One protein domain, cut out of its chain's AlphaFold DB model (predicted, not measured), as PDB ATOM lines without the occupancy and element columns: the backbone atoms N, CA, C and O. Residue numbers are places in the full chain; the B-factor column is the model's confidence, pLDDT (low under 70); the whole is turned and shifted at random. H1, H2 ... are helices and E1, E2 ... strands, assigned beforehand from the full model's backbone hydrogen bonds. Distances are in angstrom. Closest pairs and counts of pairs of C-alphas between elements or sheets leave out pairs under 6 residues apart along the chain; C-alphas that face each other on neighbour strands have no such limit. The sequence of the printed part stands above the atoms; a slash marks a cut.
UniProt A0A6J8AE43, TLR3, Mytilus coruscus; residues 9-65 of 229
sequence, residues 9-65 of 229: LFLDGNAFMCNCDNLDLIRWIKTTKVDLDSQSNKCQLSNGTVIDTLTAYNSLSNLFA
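AT A GLANCE: This is residues 9 to 65 of the 229 residues of the protein "TLR3" of Mytilus coruscus (UniProt A0A6J8AE43). A long opening stretch without named elements, residues 9 to 22, runs past a small two-stranded hairpin, E1 and E2, and leads into H1, which packs nearly at a right angle on the short helix H2. H2 follows directly on the hairpin, and the four-residue H3 comes after it, near H1. The printed part has 57 residues, with three named helices and two named strands in the order H1, E1, E2, H2, H3; the sheet E1 - E2 is antiparallel. The class is mixed, helices and strands, with under half of the residues in named elements. The whole is compact, with a radius of gyration of the C-alphas of 10.4 A and spans of 27 by 23 by 16 A.

HOW THE PARTS SIT: Residues 17 to 18 form a short parallel pairing with residues 44 to 45 of E1, residues 42 to 45. H1, residues 23 to 32, touches H2, residues 53 to 58, about perpendicular at 80 degrees; their closest C-alphas, of Ile 26 and Tyr 57, are 6.4 A apart. E1 and E2, residues 50 to 52, form an antiparallel hairpin, with N 43 and O 51 within hydrogen-bond range at 2.9 A. The closest C-alphas of E1 and H2, of Lys 42 and Thr 53, are 5.4 A apart. H2 and H3, residues 60 to 63, are close but not clearly touching, the closest C-alphas, of Ala 56 and Leu 63, being 7.5 A apart. H3 is near H1 and apart from both strands; H1 is apart from E2. In H1 and H2 every O i to N i+4 pair is within hydrogen-bond range; H3 is too short for such a pair.

IN THESE COORDINATES: H1 begins at C-alpha 23 (92.499, 80.697, 56.596) and is 14.3 A long. E1 measures 10.0 A, E2 7.1 A, H2 8.7 A and H3 5.4 A; H3 ends at C-alpha 63 (83.959, 81.752, 61.558).

THE WHOLE: The C-alphas farthest apart, of Asp 37 and Ala 65, are 28.6 A apart. The printed part has no cut, and no link between named elements is long. The mean pLDDT of the printed part is 81.2; residues 38 to 40 are under 70.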
ATOM      1  N   LEU A   9     105.667  91.252  61.356       83.62
ATOM      2  CA  LEU A   9     104.815  91.247  60.173       83.62
ATOM      3  C   LEU A   9     104.075  92.583  60.076       83.62
ATOM      4  O   LEU A   9     103.309  92.946  60.968       83.62
ATOM      5  N   PHE A  10     104.295  93.285  58.966       83.31
ATOM      6  CA  PHE A  10     103.679  94.577  58.684       83.31
ATOM      7  C   PHE A  10     102.415  94.371  57.848       83.31
ATOM      8  O   PHE A  10     102.509  93.964  56.688       83.31
ATOM      9  N   LEU A  11     101.241  94.582  58.444       79.69
ATOM     10  CA  LEU A  11      99.947  94.425  57.768       79.69
ATOM     11  C   LEU A  11      99.152  95.729  57.712       79.69
ATOM     12  O   LEU A  11      98.095  95.740  57.077       79.69
ATOM     13  N   ASP A  12      99.639  96.815  58.309       80.44
ATOM     14  CA  ASP A  12      98.932  98.087  58.270       80.44
ATOM     15  C   ASP A  12      98.756  98.585  56.825       80.44
ATOM     16  O   ASP A  12      99.609  98.390  55.954       80.44
ATOM     17  N   GLY A  13      97.590  99.161  56.538       75.75
ATOM     18  CA  GLY A  13      97.208  99.594  55.190       75.75
ATOM     19  C   GLY A  13      96.905  98.475  54.178       75.75
ATOM     20  O   GLY A  13      96.519  98.789  53.051       75.75
ATOM     21  N   ASN A  14      97.017  97.189  54.542       81.69
ATOM     22  CA  ASN A  14      96.695  96.079  53.638       81.69
ATOM     23  C   ASN A  14      95.232  95.636  53.769       81.69
ATOM     24  O   ASN A  14      94.797  95.135  54.805       81.69
ATOM     25  N   ALA A  15      94.474  95.745  52.678       79.00
ATOM     26  CA  ALA A  15      93.104  95.248  52.602       79.00
ATOM     27  C   ALA A  15      93.088  93.753  52.242       79.00
ATOM     28  O   ALA A  15      92.987  93.390  51.070       79.00
ATOM     29  N   PHE A  16      93.195  92.879  53.246       87.31
ATOM     30  CA  PHE A  16      93.081  91.430  53.049       87.31
ATOM     31  C   PHE A  16      91.803  90.847  53.664       87.31
ATOM     32  O   PHE A  16      91.227  91.368  54.624       87.31
ATOM     33  N   MET A  17      91.346  89.740  53.076       87.56
ATOM     34  CA  MET A  17      90.067  89.120  53.414       87.56
ATOM     35  C   MET A  17      90.227  88.065  54.514       87.56
ATOM     36  O   MET A  17      91.070  87.179  54.408       87.56
ATOM     37  N   CYS A  18      89.372  88.112  55.532       87.56
ATOM     38  CA  CYS A  18      89.192  87.063  56.530       87.56
ATOM     39  C   CYS A  18      88.145  86.051  56.041       87.56
ATOM     40  O   CYS A  18      87.004  86.035  56.503       87.56
ATOM     41  N   ASN A  19      88.532  85.231  55.063       86.25
ATOM     42  CA  ASN A  19      87.697  84.198  54.447       86.25
ATOM     43  C   ASN A  19      88.411  82.827  54.437       86.25
ATOM     44  O   ASN A  19      89.534  82.700  54.928       86.25
ATOM     45  N   CYS A  20      87.752  81.794  53.902       85.56
ATOM     46  CA  CYS A  20      88.326  80.446  53.834       85.56
ATOM     47  C   CYS A  20      89.634  80.380  53.025       85.56
ATOM     48  O   CYS A  20      90.474  79.541  53.338       85.56
ATOM     49  N   ASP A  21      89.827  81.264  52.040       85.62
ATOM     50  CA  ASP A  21      91.015  81.266  51.174       85.62
ATOM     51  C   ASP A  21      92.278  81.690  51.936       85.62
ATOM     52  O   ASP A  21      93.350  81.128  51.742       85.62
ATOM     53  N   ASN A  22      92.140  82.638  52.869       87.00
ATOM     54  CA  ASN A  22      93.243  83.140  53.694       87.00
ATOM     55  C   ASN A  22      93.309  82.483  55.084       87.00
ATOM     56  O   ASN A  22      94.056  82.937  55.958       87.00
ATOM     57  N   LEU A  23      92.551  81.404  55.313       86.00
ATOM     58  CA  LEU A  23      92.499  80.697  56.596       86.00
ATOM     59  C   LEU A  23      93.887  80.235  57.064       86.00
ATOM     60  O   LEU A  23      94.190  80.286  58.258       86.00
ATOM     61  N   ASP A  24      94.741  79.810  56.134       87.00
ATOM     62  CA  ASP A  24      96.086  79.336  56.457       87.00
ATOM     63  C   ASP A  24      97.011  80.466  56.916       87.00
ATOM     64  O   ASP A  24      97.774  80.265  57.859       87.00
ATOM     65  N   LEU A  25      96.883  81.672  56.351       86.75
ATOM     66  CA  LEU A  25      97.603  82.859  56.823       86.75
ATOM     67  C   LEU A  25      97.183  83.215  58.256       86.75
ATOM     68  O   LEU A  25      98.032  83.421  59.121       86.75
ATOM     69  N   ILE A  26      95.878  83.211  58.541       85.00
ATOM     70  CA  ILE A  26      95.342  83.509  59.880       85.00
ATOM     71  C   ILE A  26      95.795  82.444  60.896       85.00
ATOM     72  O   ILE A  26      96.184  82.766  62.024       85.00
ATOM     73  N   ARG A  27      95.806  81.161  60.501       85.44
ATOM     74  CA  ARG A  27      96.331  80.057  61.323       85.44
ATOM     75  C   ARG A  27      97.848  80.142  61.504       85.44
ATOM     76  O   ARG A  27      98.362  79.761  62.557       85.44
ATOM     77  N   TRP A  28      98.576  80.632  60.512       87.44
ATOM     78  CA  TRP A  28     100.014  80.822  60.617       87.44
ATOM     79  C   TRP A  28     100.339  81.925  61.627       87.44
ATOM     80  O   TRP A  28     101.045  81.635  62.589       87.44
ATOM     81  N   ILE A  29      99.709  83.105  61.515       83.06
ATOM     82  CA  ILE A  29      99.847  84.226  62.470       83.06
ATOM     83  C   ILE A  29      99.570  83.753  63.911       83.06
ATOM     84  O   ILE A  29     100.333  84.054  64.830       83.06
ATOM     85  N   LYS A  30      98.521  82.933  64.104       79.31
ATOM     86  CA  LYS A  30      98.196  82.272  65.386       79.31
ATOM     87  C   LYS A  30      99.354  81.470  65.958       79.31
ATOM     88  O   LYS A  30      99.651  81.543  67.148       79.31
ATOM     89  N   THR A  31      99.908  80.609  65.118       82.69
ATOM     90  CA  THR A  31     100.818  79.548  65.545       82.69
ATOM     91  C   THR A  31     102.208  80.107  65.802       82.69
ATOM     92  O   THR A  31     102.863  79.704  66.759       82.69
ATOM     93  N   THR A  32     102.638  81.064  64.979       82.94
ATOM     94  CA  THR A  32     103.966  81.672  65.071       82.94
ATOM     95  C   THR A  32     104.042  82.815  66.076       82.94
ATOM     96  O   THR A  32     105.149  83.134  66.499       82.94
ATOM     97  N   LYS A  33     102.900  83.390  66.501       75.94
ATOM     98  CA  LYS A  33     102.835  84.547  67.417       75.94
ATOM     99  C   LYS A  33     103.760  85.684  66.961       75.94
ATOM    100  O   LYS A  33     104.522  86.226  67.755       75.94
ATOM    101  N   VAL A  34     103.725  85.965  65.662       83.94
ATOM    102  CA  VAL A  34     104.510  87.023  65.019       83.94
ATOM    103  C   VAL A  34     104.118  88.392  65.587       83.94
ATOM    104  O   VAL A  34     102.937  88.623  65.861       83.94
ATOM    105  N   ASP A  35     105.087  89.291  65.766       80.56
ATOM    106  CA  ASP A  35     104.805  90.646  66.246       80.56
ATOM    107  C   ASP A  35     104.191  91.466  65.107       80.56
ATOM    108  O   ASP A  35     104.764  91.569  64.022       80.56
ATOM    109  N   LEU A  36     103.009  92.028  65.341       78.69
ATOM    110  CA  LEU A  36     102.313  92.869  64.371       78.69
ATOM    111  C   LEU A  36     102.725  94.336  64.545       78.69
ATOM    112  O   LEU A  36     102.887  94.816  65.664       78.69
ATOM    113  N   ASP A  37     102.882  95.036  63.426       74.94
ATOM    114  CA  ASP A  37     103.255  96.456  63.344       74.94
ATOM    115  C   ASP A  37     102.298  97.418  64.065       74.94
ATOM    116  O   ASP A  37     102.739  98.420  64.629       74.94
ATOM    117  N   SER A  38     101.003  97.104  64.084       66.25
ATOM    118  CA  SER A  38      99.966  97.883  64.757       66.25
ATOM    119  C   SER A  38      99.088  96.998  65.644       66.25
ATOM    120  O   SER A  38      98.761  95.859  65.299       66.25
ATOM    121  N   GLN A  39      98.645  97.536  66.789       59.97
ATOM    122  CA  GLN A  39      97.741  96.832  67.713       59.97
ATOM    123  C   GLN A  39      96.343  96.570  67.114       59.97
ATOM    124  O   GLN A  39      95.576  95.805  67.691       59.97
ATOM    125  N   SER A  40      96.008  97.160  65.956       63.78
ATOM    126  CA  SER A  40      94.698  97.016  65.306       63.78
ATOM    127  C   SER A  40      94.798  96.760  63.797       63.78
ATOM    128  O   SER A  40      94.218  97.498  62.997       63.78
ATOM    129  N   ASN A  41      95.529  95.723  63.383       76.06
ATOM    130  CA  ASN A  41      95.463  95.262  61.995       76.06
ATOM    131  C   ASN A  41      94.063  94.723  61.693       76.06
ATOM    132  O   ASN A  41      93.569  93.830  62.392       76.06
ATOM    133  N   LYS A  42      93.424  95.270  60.658       85.38
ATOM    134  CA  LYS A  42      92.037  94.984  60.278       85.38
ATOM    135  C   LYS A  42      91.981  94.046  59.080       85.38
ATOM    136  O   LYS A  42      92.800  94.142  58.176       85.38
ATOM    137  N   CYS A  43      90.984  93.173  59.056       86.69
ATOM    138  CA  CYS A  43      90.647  92.368  57.889       86.69
ATOM    139  C   CYS A  43      89.153  92.460  57.587       86.69
ATOM    140  O   CYS A  43      88.336  92.758  58.462       86.69
ATOM    141  N   GLN A  44      88.789  92.182  56.340       89.69
ATOM    142  CA  GLN A  44      87.407  92.245  55.879       89.69
ATOM    143  C   GLN A  44      86.817  90.838  55.724       89.69
ATOM    144  O   GLN A  44      87.385  89.979  55.056       89.69
ATOM    145  N   LEU A  45      85.664  90.583  56.335       86.75
ATOM    146  CA  LEU A  45      84.893  89.352  56.144       86.75
ATOM    147  C   LEU A  45      84.231  89.333  54.758       86.75
ATOM    148  O   LEU A  45      83.966  90.382  54.168       86.75
ATOM    149  N   SER A  46      83.857  88.148  54.266       84.62
ATOM    150  CA  SER A  46      83.153  87.987  52.979       84.62
ATOM    151  C   SER A  46      81.838  88.778  52.876       84.62
ATOM    152  O   SER A  46      81.361  89.033  51.777       84.62
ATOM    153  N   ASN A  47      81.255  89.184  54.008       84.12
ATOM    154  CA  ASN A  47      80.043  90.005  54.080       84.12
ATOM    155  C   ASN A  47      80.314  91.528  54.094       84.12
ATOM    156  O   ASN A  47      79.382  92.304  54.279       84.12
ATOM    157  N   GLY A  48      81.573  91.960  53.954       83.06
ATOM    158  CA  GLY A  48      81.969  93.372  53.967       83.06
ATOM    159  C   GLY A  48      82.277  93.960  55.348       83.06
ATOM    160  O   GLY A  48      82.715  95.103  55.431       83.06
ATOM    161  N   THR A  49      82.093  93.201  56.433       87.12
ATOM    162  CA  THR A  49      82.370  93.684  57.796       87.12
ATOM    163  C   THR A  49      83.872  93.713  58.056       87.12
ATOM    164  O   THR A  49      84.555  92.712  57.843       87.12
ATOM    165  N   VAL A  50      84.386  94.837  58.556       87.00
ATOM    166  CA  VAL A  50      85.798  94.984  58.929       87.00
ATOM    167  C   VAL A  50      85.962  94.670  60.412       87.00
ATOM    168  O   VAL A  50      85.354  95.328  61.255       87.00
ATOM    169  N   ILE A  51      86.775  93.665  60.725       86.25
ATOM    170  CA  ILE A  51      87.065  93.226  62.093       86.25
ATOM    171  C   ILE A  51      88.567  93.219  62.351       86.25
ATOM    172  O   ILE A  51      89.372  93.122  61.423       86.25
ATOM    173  N   ASP A  52      88.951  93.282  63.621       84.94
ATOM    174  CA  ASP A  52      90.349  93.102  63.991       84.94
ATOM    175  C   ASP A  52      90.791  91.672  63.678       84.94
ATOM    176  O   ASP A  52      90.101  90.688  63.969       84.94
ATOM    177  N   THR A  53      91.987  91.551  63.118       79.44
ATOM    178  CA  THR A  53      92.614  90.271  62.771       79.44
ATOM    179  C   THR A  53      92.768  89.357  63.985       79.44
ATOM    180  O   THR A  53      92.554  88.148  63.880       79.44
ATOM    181  N   LEU A  54      93.025  89.927  65.169       76.38
ATOM    182  CA  LEU A  54      93.050  89.197  66.439       76.38
ATOM    183  C   LEU A  54      91.658  88.666  66.837       76.38
ATOM    184  O   LEU A  54      91.534  87.584  67.411       76.38
ATOM    185  N   THR A  55      90.589  89.378  66.492       81.44
ATOM    186  CA  THR A  55      89.204  88.944  66.740       81.44
ATOM    187  C   THR A  55      88.798  87.823  65.780       81.44
ATOM    188  O   THR A  55      88.204  86.829  66.213       81.44
ATOM    189  N   ALA A  56      89.205  87.916  64.507       79.81
ATOM    190  CA  ALA A  56      89.059  86.841  63.521       79.81
ATOM    191  C   ALA A  56      89.811  85.567  63.953       79.81
ATOM    192  O   ALA A  56      89.289  84.455  63.864       79.81
ATOM    193  N   TYR A  57      91.016  85.744  64.501       75.31
ATOM    194  CA  TYR A  57      91.845  84.698  65.099       75.31
ATOM    195  C   TYR A  57      91.177  84.001  66.296       75.31
ATOM    196  O   TYR A  57      91.193  82.767  66.392       75.31
ATOM    197  N   ASN A  58      90.614  84.775  67.231       77.38
ATOM    198  CA  ASN A  58      90.017  84.238  68.458       77.38
ATOM    199  C   ASN A  58      88.764  83.410  68.148       77.38
ATOM    200  O   ASN A  58      88.479  82.435  68.839       77.38
ATOM    201  N   SER A  59      88.072  83.750  67.061       81.06
ATOM    202  CA  SER A  59      86.819  83.120  66.634       81.06
ATOM    203  C   SER A  59      87.000  82.114  65.487       81.06
ATOM    204  O   SER A  59      86.047  81.818  64.767       81.06
ATOM    205  N   LEU A  60      88.209  81.557  65.322       77.00
ATOM    206  CA  LEU A  60      88.582  80.719  64.174       77.00
ATOM    207  C   LEU A  60      87.708  79.462  64.015       77.00
ATOM    208  O   LEU A  60      87.413  79.061  62.894       77.00
ATOM    209  N   SER A  61      87.259  78.853  65.116       73.31
ATOM    210  CA  SER A  61      86.374  77.681  65.067       73.31
ATOM    211  C   SER A  61      84.974  78.014  64.561       73.31
ATOM    212  O   SER A  61      84.391  77.201  63.863       73.31
ATOM    213  N   ASN A  62      84.441  79.189  64.902       76.31
ATOM    214  CA  ASN A  62      83.060  79.562  64.597       76.31
ATOM    215  C   ASN A  62      82.947  80.225  63.220       76.31
ATOM    216  O   ASN A  62      81.996  79.966  62.496       76.31
ATOM    217  N   LEU A  63      83.931  81.050  62.846       77.12
ATOM    218  CA  LEU A  63      83.959  81.752  61.558       77.12
ATOM    219  C   LEU A  63      84.338  80.843  60.382       77.12
ATOM    220  O   LEU A  63      83.937  81.113  59.255       77.12
ATOM    221  N   PHE A  64      85.110  79.779  60.631       77.31
ATOM    222  CA  PHE A  64      85.667  78.927  59.575       77.31
ATOM    223  C   PHE A  64      85.314  77.439  59.727       77.31
ATOM    224  O   PHE A  64      85.945  76.596  59.084       77.31
ATOM    225  N   ALA A  65      84.306  77.095  60.544       73.88
ATOM    226  CA  ALA A  65      83.801  75.719  60.683       73.88
ATOM    227  C   ALA A  65      83.438  75.100  59.323       73.88
ATOM    228  O   ALA A  65      83.756  73.943  59.042       73.88
TER     229      ALA A  65